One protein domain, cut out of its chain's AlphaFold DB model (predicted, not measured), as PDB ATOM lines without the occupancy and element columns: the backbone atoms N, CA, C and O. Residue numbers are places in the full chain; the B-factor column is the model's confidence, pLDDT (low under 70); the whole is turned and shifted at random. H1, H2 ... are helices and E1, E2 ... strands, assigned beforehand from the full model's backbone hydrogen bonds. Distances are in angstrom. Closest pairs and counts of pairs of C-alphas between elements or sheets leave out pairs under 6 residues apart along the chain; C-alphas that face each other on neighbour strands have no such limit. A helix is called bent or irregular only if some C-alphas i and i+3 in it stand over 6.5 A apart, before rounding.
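AT A GLANCE: This is residues 22 to 34 and 171 to 238 of the 260 residues of an uncharacterized protein of Bacillus thuringiensis (UniProt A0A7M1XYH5). A long, twisted sheet of three strands, E1, E2 and E3, runs lengthwise, and the two-strand hairpin of E4 and E5 folds over one end of it. The short helix H1 sits between sheet and hairpin, and H2 only grazes the sheet. The printed part has 81 residues, in the order E1 E2 E3 H1 H2 E4 E5; both sheets are antiparallel, the larger in the order E1, E2, E3, and the class is mixed, helices and strands. It is only just compact, close to loose, with a radius of gyration of the C-alphas of 14.0 A, and spans 47 by 23 by 21 A.

IN THESE COORDINATES: E1, residues 22 to 34, starts with C-alpha 22 at (88.288, 93.223, 105.787), is 30.7 A long and bends by 72 degrees at residue 31. E2, residues 171 to 182, is 30.0 A long and bends by 69 degrees at residue 174. E3 is residues 190 to 195, H1 196 to 201, H2 205 to 215 and E4 219 to 224. E5, residues 229 to 238, is 24.0 A long, bends by 63 degrees at residue 232 and ends with C-alpha 238 at (88.464, 119.912, 105.710).

HOW THE PARTS SIT: E1 and E2 are antiparallel at 155 degrees, with N 24 and O 177 2.8 A apart. In the hairpin of E2 and E3, at 164 degrees, N 178 and O 192 are 3.0 A apart. H1 is on this sheet at the sheet's level, its height 1.4 A; the closest C-alphas of E2 and H1, Thr 175 and Leu 196, are 5.3 A apart. The closest C-alphas of H1 and E5, Gly 200 and Pro 232, are 5.0 A apart. In the hairpin of E4 and E5, at 122 degrees, N 222 and O 231 are 3.1 A apart. The closest C-alphas of E2 and E5, Tyr 171 and Ala 233, are 4.8 A apart. H2 and E5 are apart. In H2 every O i to N i+4 pair is within hydrogen-bond range; H1 is irregular, C-alphas 197 and 200 being 7.6 A apart, with 0 of 2 such pairs and 1 of 3 O i to N i+3 pairs within range.

THE WHOLE: The two C-alphas farthest apart, those of Pro 185 and Thr 226, are 47.1 A apart. Residues 35 to 170 are not printed; C-alphas 34 and 171 are 8.2 A apart across the cut. Of the links printed whole, none is long. The mean pLDDT of the printed part is 72.6; residues 197 to 207, 215 to 220 and 231 to 238 are under 70.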
ATOM      1  N   ASN A  22      87.426  93.076 106.966       82.06
ATOM      2  CA  ASN A  22      88.288  93.223 105.787       82.06
ATOM      3  C   ASN A  22      87.787  94.315 104.828       82.06
ATOM      4  O   ASN A  22      87.770  94.120 103.614       82.06
ATOM      5  N   LEU A  23      87.336  95.443 105.388       77.94
ATOM      6  CA  LEU A  23      86.898  96.583 104.599       77.94
ATOM      7  C   LEU A  23      88.106  97.186 103.886       77.94
ATOM      8  O   LEU A  23      89.097  97.554 104.512       77.94
ATOM      9  N   ASN A  24      88.013  97.282 102.567       80.69
ATOM     10  CA  ASN A  24      89.051  97.841 101.725       80.69
ATOM     11  C   ASN A  24      88.428  98.716 100.634       80.69
ATOM     12  O   ASN A  24      87.425  98.342 100.021       80.69
ATOM     13  N   ILE A  25      89.035  99.868 100.378       76.06
ATOM     14  CA  ILE A  25      88.615 100.815  99.350       76.06
ATOM     15  C   ILE A  25      89.688 100.833  98.273       76.06
ATOM     16  O   ILE A  25      90.857 101.085  98.542       76.06
ATOM     17  N   ASN A  26      89.273 100.562  97.043       78.25
ATOM     18  CA  ASN A  26      90.153 100.416  95.898       78.25
ATOM     19  C   ASN A  26      89.740 101.379  94.785       78.25
ATOM     20  O   ASN A  26      88.558 101.701  94.629       78.25
ATOM     21  N   ASN A  27      90.716 101.782  93.967       74.81
ATOM     22  CA  ASN A  27      90.507 102.622  92.782       74.81
ATOM     23  C   ASN A  27      89.730 103.912  93.089       74.81
ATOM     24  O   ASN A  27      88.869 104.315  92.308       74.81
ATOM     25  N   ILE A  28      89.990 104.508  94.255       74.44
ATOM     26  CA  ILE A  28      89.321 105.732  94.667       74.44
ATOM     27  C   ILE A  28      89.854 106.907  93.846       74.44
ATOM     28  O   ILE A  28      91.055 107.153  93.810       74.44
ATOM     29  N   ASN A  29      88.945 107.618  93.192       74.69
ATOM     30  CA  ASN A  29      89.217 108.829  92.432       74.69
ATOM     31  C   ASN A  29      88.219 109.897  92.857       74.69
ATOM     32  O   ASN A  29      87.020 109.629  92.958       74.69
ATOM     33  N   GLU A  30      88.698 111.114  93.080       74.75
ATOM     34  CA  GLU A  30      87.825 112.255  93.315       74.75
ATOM     35  C   GLU A  30      87.360 112.773  91.950       74.75
ATOM     36  O   GLU A  30      88.172 113.081  91.083       74.75
ATOM     37  N   THR A  31      86.054 112.824  91.703       73.62
ATOM     38  CA  THR A  31      85.521 113.197  90.381       73.62
ATOM     39  C   THR A  31      85.012 114.624  90.323       73.62
ATOM     40  O   THR A  31      84.939 115.200  89.238       73.62
ATOM     41  N   LYS A  32      84.652 115.205  91.471       74.62
ATOM     42  CA  LYS A  32      84.141 116.574  91.565       74.62
ATOM     43  C   LYS A  32      84.194 117.073  93.005       74.62
ATOM     44  O   LYS A  32      83.693 116.392  93.891       74.62
ATOM     45  N   LEU A  33      84.688 118.292  93.207       74.75
ATOM     46  CA  LEU A  33      84.570 119.042  94.460       74.75
ATOM     47  C   LEU A  33      83.501 120.129  94.289       74.75
ATOM     48  O   LEU A  33      83.492 120.845  93.287       74.75
ATOM     49  N   VAL A  34      82.597 120.255  95.259       75.69
ATOM     50  CA  VAL A  34      81.582 121.313  95.308       75.69
ATOM     51  C   VAL A  34      81.807 122.167  96.544       75.69
ATOM     52  O   VAL A  34      81.750 121.665  97.662       75.69
ATOM     53  N   TYR A 171      82.598 114.341  95.416       74.62
ATOM     54  CA  TYR A 171      82.160 113.106  94.793       74.62
ATOM     55  C   TYR A 171      83.374 112.234  94.532       74.62
ATOM     56  O   TYR A 171      84.355 112.683  93.939       74.62
ATOM     57  N   PHE A 172      83.278 110.979  94.949       73.25
ATOM     58  CA  PHE A 172      84.298 109.981  94.687       73.25
ATOM     59  C   PHE A 172      83.707 108.834  93.878       73.25
ATOM     60  O   PHE A 172      82.579 108.392  94.107       73.25
ATOM     61  N   GLU A 173      84.506 108.336  92.948       77.50
ATOM     62  CA  GLU A 173      84.303 107.057  92.290       77.50
ATOM     63  C   GLU A 173      85.343 106.061  92.789       77.50
ATOM     64  O   GLU A 173      86.387 106.437  93.309       77.50
ATOM     65  N   GLY A 174      85.026 104.779  92.681       77.50
ATOM     66  CA  GLY A 174      85.862 103.698  93.178       77.50
ATOM     67  C   GLY A 174      85.006 102.546  93.664       77.50
ATOM     68  O   GLY A 174      83.778 102.548  93.510       77.50
ATOM     69  N   THR A 175      85.647 101.552  94.261       81.56
ATOM     70  CA  THR A 175      84.958 100.382  94.793       81.56
ATOM     71  C   THR A 175      85.340 100.134  96.239       81.56
ATOM     72  O   THR A 175      86.490 100.286  96.640       81.56
ATOM     73  N   MET A 176      84.361  99.721  97.031       78.81
ATOM     74  CA  MET A 176      84.570  99.215  98.377       78.81
ATOM     75  C   MET A 176      84.310  97.718  98.374       78.81
ATOM     76  O   MET A 176      83.255  97.270  97.923       78.81
ATOM     77  N   SER A 177      85.265  96.961  98.893       83.06
ATOM     78  CA  SER A 177      85.164  95.525  99.094       83.06
ATOM     79  C   SER A 177      85.169  95.219 100.583       83.06
ATOM     80  O   SER A 177      85.964  95.784 101.326       83.06
ATOM     81  N   PHE A 178      84.290  94.330 101.026       79.62
ATOM     82  CA  PHE A 178      84.261  93.857 102.406       79.62
ATOM     83  C   PHE A 178      83.722  92.431 102.472       79.62
ATOM     84  O   PHE A 178      83.021  91.962 101.571       79.62
ATOM     85  N   GLU A 179      84.047  91.741 103.558       83.19
ATOM     86  CA  GLU A 179      83.445  90.458 103.893       83.19
ATOM     87  C   GLU A 179      82.293  90.672 104.869       83.19
ATOM     88  O   GLU A 179      82.423  91.439 105.825       83.19
ATOM     89  N   TYR A 180      81.182  89.968 104.660       78.62
ATOM     90  CA  TYR A 180      80.025  90.005 105.545       78.62
ATOM     91  C   TYR A 180      79.529  88.606 105.923       78.62
ATOM     92  O   TYR A 180      79.642  87.648 105.155       78.62
ATOM     93  N   LEU A 181      78.933  88.512 107.108       78.38
ATOM     94  CA  LEU A 181      78.269  87.325 107.634       78.38
ATOM     95  C   LEU A 181      76.877  87.729 108.122       78.38
ATOM     96  O   LEU A 181      76.758  88.590 108.991       78.38
ATOM     97  N   VAL A 182      75.828  87.117 107.571       76.44
ATOM     98  CA  VAL A 182      74.451  87.287 108.062       76.44
ATOM     99  C   VAL A 182      74.168  86.152 109.035       76.44
ATOM    100  O   VAL A 182      74.296  84.992 108.649       76.44
ATOM    101  N   ASP A 183      73.813  86.477 110.277       72.06
ATOM    102  CA  ASP A 183      73.614  85.499 111.354       72.06
ATOM    103  C   ASP A 183      72.391  84.597 111.099       72.06
ATOM    104  O   ASP A 183      71.256  84.898 111.475       72.06
ATOM    105  N   LEU A 184      72.632  83.505 110.372       75.62
ATOM    106  CA  LEU A 184      71.672  82.478 109.979       75.62
ATOM    107  C   LEU A 184      72.291  81.086 110.203       75.62
ATOM    108  O   LEU A 184      73.512  80.928 110.119       75.62
ATOM    109  N   PRO A 185      71.487  80.035 110.449       70.62
ATOM    110  CA  PRO A 185      72.009  78.677 110.569       70.62
ATOM    111  C   PRO A 185      72.806  78.261 109.320       70.62
ATOM    112  O   PRO A 185      72.271  78.262 108.213       70.62
ATOM    113  N   GLY A 186      74.084  77.908 109.500       78.12
ATOM    114  CA  GLY A 186      74.998  77.579 108.397       78.12
ATOM    115  C   GLY A 186      75.657  78.786 107.719       78.12
ATOM    116  O   GLY A 186      76.144  78.650 106.597       78.12
ATOM    117  N   ALA A 187      75.669  79.956 108.368       76.31
ATOM    118  CA  ALA A 187      76.237  81.179 107.815       76.31
ATOM    119  C   ALA A 187      77.703  81.019 107.380       76.31
ATOM    120  O   ALA A 187      78.536  80.441 108.081       76.31
ATOM    121  N   GLN A 188      78.012  81.591 106.219       82.12
ATOM    122  CA  GLN A 188      79.355  81.675 105.662       82.12
ATOM    123  C   GLN A 188      79.708  83.130 105.376       82.12
ATOM    124  O   GLN A 188      78.834  83.945 105.067       82.12
ATOM    125  N   TRP A 189      80.998  83.442 105.471       81.94
ATOM    126  CA  TRP A 189      81.511  84.738 105.052       81.94
ATOM    127  C   TRP A 189      81.380  84.868 103.540       81.94
ATOM    128  O   TRP A 189      81.826  83.998 102.795       81.94
ATOM    129  N   ASN A 190      80.773  85.964 103.105       80.19
ATOM    130  CA  ASN A 190      80.616  86.308 101.701       80.19
ATOM    131  C   ASN A 190      81.373  87.598 101.417       80.19
ATOM    132  O   ASN A 190      81.389  88.506 102.246       80.19
ATOM    133  N   GLN A 191      81.983  87.687 100.240       83.31
ATOM    134  CA  GLN A 191      82.640  88.904  99.786       83.31
ATOM    135  C   GLN A 191      81.670  89.722  98.937       83.31
ATOM    136  O   GLN A 191      81.009  89.190  98.046       83.31
ATOM    137  N   LEU A 192      81.616  91.024  99.193       80.38
ATOM    138  CA  LEU A 192      80.863  91.969  98.386       80.38
ATOM    139  C   LEU A 192      81.783  93.090  97.922       80.38
ATOM    140  O   LEU A 192      82.582  93.599  98.703       80.38
ATOM    141  N   THR A 193      81.628  93.491  96.663       82.50
ATOM    142  CA  THR A 193      82.239  94.701  96.114       82.50
ATOM    143  C   THR A 193      81.128  95.610  95.614       82.50
ATOM    144  O   THR A 193      80.316  95.190  94.789       82.50
ATOM    145  N   ILE A 194      81.086  96.845  96.105       77.31
ATOM    146  CA  ILE A 194      80.107  97.857  95.703       77.31
ATOM    147  C   ILE A 194      80.802  99.126  95.228       77.31
ATOM    148  O   ILE A 194      81.900  99.452  95.670       77.31
ATOM    149  N   SER A 195      80.154  99.851  94.319       76.31
ATOM    150  CA  SER A 195      80.629 101.166  93.889       76.31
ATOM    151  C   SER A 195      80.484 102.181  95.022       76.31
ATOM    152  O   SER A 195      79.415 102.248  95.630       76.31
ATOM    153  N   LEU A 196      81.513 103.010  95.256       73.62
ATOM    154  CA  LEU A 196      81.464 104.123  96.218       73.62
ATOM    155  C   LEU A 196      80.280 105.066  95.939       73.62
ATOM    156  O   LEU A 196      79.636 105.552  96.867       73.62
ATOM    157  N   ARG A 197      79.921 105.239  94.660       68.75
ATOM    158  CA  ARG A 197      78.776 106.047  94.213       68.75
ATOM    159  C   ARG A 197      77.431 105.538  94.741       68.75
ATOM    160  O   ARG A 197      76.488 106.311  94.889       68.75
ATOM    161  N   GLU A 198      77.316 104.240  95.005       67.94
ATOM    162  CA  GLU A 198      76.058 103.594  95.397       67.94
ATOM    163  C   GLU A 198      75.933 103.388  96.915       67.94
ATOM    164  O   GLU A 198      74.936 102.831  97.381       67.94
ATOM    165  N   ILE A 199      76.920 103.839  97.698       65.88
ATOM    166  CA  ILE A 199      77.036 103.511  99.122       65.88
ATOM    167  C   ILE A 199      75.968 104.183  99.988       65.88
ATOM    168  O   ILE A 199      75.394 103.510 100.841       65.88
ATOM    169  N   GLY A 200      75.640 105.458  99.752       57.47
ATOM    170  CA  GLY A 200      74.786 106.252 100.657       57.47
ATOM    171  C   GLY A 200      73.354 105.734 100.878       57.47
ATOM    172  O   GLY A 200      72.651 106.234 101.751       57.47
ATOM    173  N   GLY A 201      72.909 104.727 100.117       57.41
ATOM    174  CA  GLY A 201      71.639 104.024 100.341       57.41
ATOM    175  C   GLY A 201      71.773 102.533 100.669       57.41
ATOM    176  O   GLY A 201      70.758 101.867 100.874       57.41
ATOM    177  N   ARG A 202      72.995 101.988 100.682       61.53
ATOM    178  CA  ARG A 202      73.264 100.542 100.685       61.53
ATOM    179  C   ARG A 202      74.117 100.060 101.852       61.53
ATOM    180  O   ARG A 202      74.407  98.874 101.880       61.53
ATOM    181  N   ILE A 203      74.526 100.904 102.796       64.62
ATOM    182  CA  ILE A 203      75.346 100.466 103.937       64.62
ATOM    183  C   ILE A 203      74.603 100.605 105.267       64.62
ATOM    184  O   ILE A 203      73.660 101.385 105.380       64.62
ATOM    185  N   ASN A 204      74.973  99.769 106.241       65.81
ATOM    186  CA  ASN A 204      74.446  99.827 107.605       65.81
ATOM    187  C   ASN A 204      75.313 100.748 108.486       65.81
ATOM    188  O   ASN A 204      76.441 101.085 108.122       65.81
ATOM    189  N   GLU A 205      74.808 101.102 109.669       68.31
ATOM    190  CA  GLU A 205      75.492 102.001 110.614       68.31
ATOM    191  C   GLU A 205      76.893 101.503 111.026       68.31
ATOM    192  O   GLU A 205      77.793 102.306 111.251       68.31
ATOM    193  N   ASN A 206      77.120 100.184 111.072       69.31
ATOM    194  CA  ASN A 206      78.428  99.613 111.417       69.31
ATOM    195  C   ASN A 206      79.492  99.896 110.344       69.31
ATOM    196  O   ASN A 206      80.630 100.217 110.687       69.31
ATOM    197  N   ILE A 207      79.131  99.802 109.055       69.94
ATOM    198  CA  ILE A 207      80.019 100.202 107.953       69.94
ATOM    199  C   ILE A 207      80.258 101.709 108.024       69.94
ATOM    200  O   ILE A 207      81.404 102.132 107.947       69.94
ATOM    201  N   GLU A 208      79.210 102.519 108.213       71.56
ATOM    202  CA  GLU A 208      79.354 103.980 108.321       71.56
ATOM    203  C   GLU A 208      80.336 104.372 109.439       71.56
ATOM    204  O   GLU A 208      81.226 105.193 109.224       71.56
ATOM    205  N   GLN A 209      80.246 103.730 110.608       72.75
ATOM    206  CA  GLN A 209      81.161 103.968 111.728       72.75
ATOM    207  C   GLN A 209      82.598 103.511 111.448       72.75
ATOM    208  O   GLN A 209      83.537 104.215 111.824       72.75
ATOM    209  N   GLN A 210      82.799 102.356 110.804       71.56
ATOM    210  CA  GLN A 210      84.140 101.897 110.417       71.56
ATOM    211  C   GLN A 210      84.768 102.828 109.377       71.56
ATOM    212  O   GLN A 210      85.920 103.224 109.536       71.56
ATOM    213  N   LEU A 211      83.996 103.252 108.374       72.06
ATOM    214  CA  LEU A 211      84.437 104.207 107.358       72.06
ATOM    215  C   LEU A 211      84.817 105.558 107.965       72.06
ATOM    216  O   LEU A 211      85.845 106.130 107.602       72.06
ATOM    217  N   TYR A 212      84.044 106.037 108.936       70.81
ATOM    218  CA  TYR A 212      84.391 107.246 109.668       70.81
ATOM    219  C   TYR A 212      85.654 107.063 110.523       70.81
ATOM    220  O   TYR A 212      86.524 107.928 110.539       70.81
ATOM    221  N   LYS A 213      85.798 105.932 111.219       72.38
ATOM    222  CA  LYS A 213      86.932 105.686 112.121       72.38
ATOM    223  C   LYS A 213      88.257 105.467 111.386       72.38
ATOM    224  O   LYS A 213      89.289 105.928 111.862       72.38
ATOM    225  N   GLU A 214      88.241 104.715 110.289       70.06
ATOM    226  CA  GLU A 214      89.451 104.319 109.555       70.06
ATOM    227  C   GLU A 214      89.826 105.323 108.459       70.06
ATOM    228  O   GLU A 214      91.007 105.517 108.178       70.06
ATOM    229  N   TYR A 215      88.827 105.987 107.871       65.56
ATOM    230  CA  TYR A 215      89.009 106.816 106.679       65.56
ATOM    231  C   TYR A 215      88.418 108.230 106.798       65.56
ATOM    232  O   TYR A 215      88.461 108.971 105.820       65.56
ATOM    233  N   TYR A 216      87.855 108.607 107.957       64.81
ATOM    234  CA  TYR A 216      87.165 109.892 108.184       64.81
ATOM    235  C   TYR A 216      86.036 110.192 107.184       64.81
ATOM    236  O   TYR A 216      85.623 111.338 107.003       64.81
ATOM    237  N   MET A 217      85.471 109.148 106.576       65.94
ATOM    238  CA  MET A 217      84.422 109.270 105.574       65.94
ATOM    239  C   MET A 217      83.030 109.257 106.203       65.94
ATOM    240  O   MET A 217      82.677 108.341 106.944       65.94
ATOM    241  N   TYR A 218      82.209 110.236 105.831       68.00
ATOM    242  CA  TYR A 218      80.773 110.232 106.087       68.00
ATOM    243  C   TYR A 218      80.020 110.471 104.777       68.00
ATOM    244  O   TYR A 218      80.300 111.431 104.052       68.00
ATOM    245  N   PHE A 219      79.071 109.589 104.467       67.44
ATOM    246  CA  PHE A 219      78.208 109.746 103.303       67.44
ATOM    247  C   PHE A 219      77.014 110.612 103.667       67.44
ATOM    248  O   PHE A 219      76.301 110.339 104.629       67.44
ATOM    249  N   SER A 220      76.754 111.613 102.839       67.25
ATOM    250  CA  SER A 220      75.502 112.352 102.869       67.25
ATOM    251  C   SER A 220      74.960 112.490 101.452       67.25
ATOM    252  O   SER A 220      75.684 112.360 100.461       67.25
ATOM    253  N   SER A 221      73.653 112.690 101.350       70.88
ATOM    254  CA  SER A 221      72.999 112.951 100.073       70.88
ATOM    255  C   SER A 221      73.034 114.448  99.811       70.88
ATOM    256  O   SER A 221      72.348 115.203 100.496       70.88
ATOM    257  N   TYR A 222      73.794 114.855  98.798       71.06
ATOM    258  CA  TYR A 222      73.863 116.242  98.348       71.06
ATOM    259  C   TYR A 222      73.217 116.381  96.975       71.06
ATOM    260  O   TYR A 222      73.259 115.456  96.158       71.06
ATOM    261  N   GLU A 223      72.617 117.535  96.704       75.31
ATOM    262  CA  GLU A 223      72.122 117.850  95.368       75.31
ATOM    263  C   GLU A 223      73.315 118.106  94.441       75.31
ATOM    264  O   GLU A 223      74.167 118.950  94.711       75.31
ATOM    265  N   ASP A 224      73.419 117.342  93.359       74.81
ATOM    266  CA  ASP A 224      74.453 117.563  92.353       74.81
ATOM    267  C   ASP A 224      74.065 118.759  91.474       74.81
ATOM    268  O   ASP A 224      73.113 118.638  90.702       74.81
ATOM    269  N   PRO A 225      74.816 119.877  91.492       70.12
ATOM    270  CA  PRO A 225      74.436 121.092  90.768       70.12
ATOM    271  C   PRO A 225      74.465 120.934  89.241       70.12
ATOM    272  O   PRO A 225      73.987 121.806  88.522       70.12
ATOM    273  N   THR A 226      75.036 119.843  88.715       75.56
ATOM    274  CA  THR A 226      75.015 119.554  87.273       75.56
ATOM    275  C   THR A 226      73.753 118.803  86.856       75.56
ATOM    276  O   THR A 226      73.296 118.954  85.725       75.56
ATOM    277  N   SER A 227      73.199 117.966  87.736       78.50
ATOM    278  CA  SER A 227      72.073 117.085  87.405       78.50
ATOM    279  C   SER A 227      70.792 117.381  88.186       78.50
ATOM    280  O   SER A 227      69.760 116.799  87.861       78.50
ATOM    281  N   ASN A 228      70.843 118.265  89.187       78.12
ATOM    282  CA  ASN A 228      69.776 118.568  90.152       78.12
ATOM    283  C   ASN A 228      69.180 117.306  90.800       78.12
ATOM    284  O   ASN A 228      67.992 117.227  91.111       78.12
ATOM    285  N   GLN A 229      70.005 116.268  90.952       78.50
ATOM    286  CA  GLN A 229      69.628 115.010  91.585       78.50
ATOM    287  C   GLN A 229      70.382 114.861  92.896       78.50
ATOM    288  O   GLN A 229      71.582 115.128  92.960       78.50
ATOM    289  N   LEU A 230      69.697 114.356  93.924       71.06
ATOM    290  CA  LEU A 230      70.362 113.912  95.143       71.06
ATOM    291  C   LEU A 230      71.266 112.728  94.814       71.06
ATOM    292  O   LEU A 230      70.812 111.696  94.311       71.06
ATOM    293  N   ARG A 231      72.553 112.885  95.100       68.62
ATOM    294  CA  ARG A 231      73.568 111.857  94.904       68.62
ATOM    295  C   ARG A 231      74.347 111.683  96.202       68.62
ATOM    296  O   ARG A 231      74.691 112.688  96.826       68.62
ATOM    297  N   PRO A 232      74.639 110.436  96.614       65.38
ATOM    298  CA  PRO A 232      75.600 110.202  97.675       65.38
ATOM    299  C   PRO A 232      76.923 110.877  97.313       65.38
ATOM    300  O   PRO A 232      77.496 110.596  96.259       65.38
ATOM    301  N   ALA A 233      77.387 111.769  98.175       64.69
ATOM    302  CA  ALA A 233      78.725 112.330  98.120       64.69
ATOM    303  C   ALA A 233      79.389 112.116  99.478       64.69
ATOM    304  O   ALA A 233      78.717 111.947 100.504       64.69
ATOM    305  N   LEU A 234      80.714 112.111  99.480       65.38
ATOM    306  CA  LEU A 234      81.460 112.134 100.723       65.38
ATOM    307  C   LEU A 234      81.565 113.591 101.157       65.38
ATOM    308  O   LEU A 234      82.127 114.431 100.451       65.38
ATOM    309  N   ALA A 235      80.993 113.888 102.321       59.50
ATOM    310  CA  ALA A 235      81.204 115.177 102.950       59.50
ATOM    311  C   ALA A 235      82.705 115.312 103.234       59.50
ATOM    312  O   ALA A 235      83.282 114.482 103.941       59.50
ATOM    313  N   TYR A 236      83.353 116.322 102.661       62.38
ATOM    314  CA  TYR A 236      84.743 116.608 102.976       62.38
ATOM    315  C   TYR A 236      84.776 117.464 104.247       62.38
ATOM    316  O   TYR A 236      84.324 118.605 104.253       62.38
ATOM    317  N   ASN A 237      85.319 116.916 105.337       53.19
ATOM    318  CA  ASN A 237      85.548 117.643 106.591       53.19
ATOM    319  C   ASN A 237      86.944 118.270 106.611       53.19
ATOM    320  O   ASN A 237      87.757 117.979 107.493       53.19
ATOM    321  N   GLY A 238      87.254 119.111 105.636       56.81
ATOM    322  CA  GLY A 238      88.464 119.912 105.710       56.81
ATOM    323  C   GLY A 238      88.211 121.364 105.363       56.81
ATOM    324  O   GLY A 238      87.198 121.734 104.767       56.81
TER     325      GLY A 238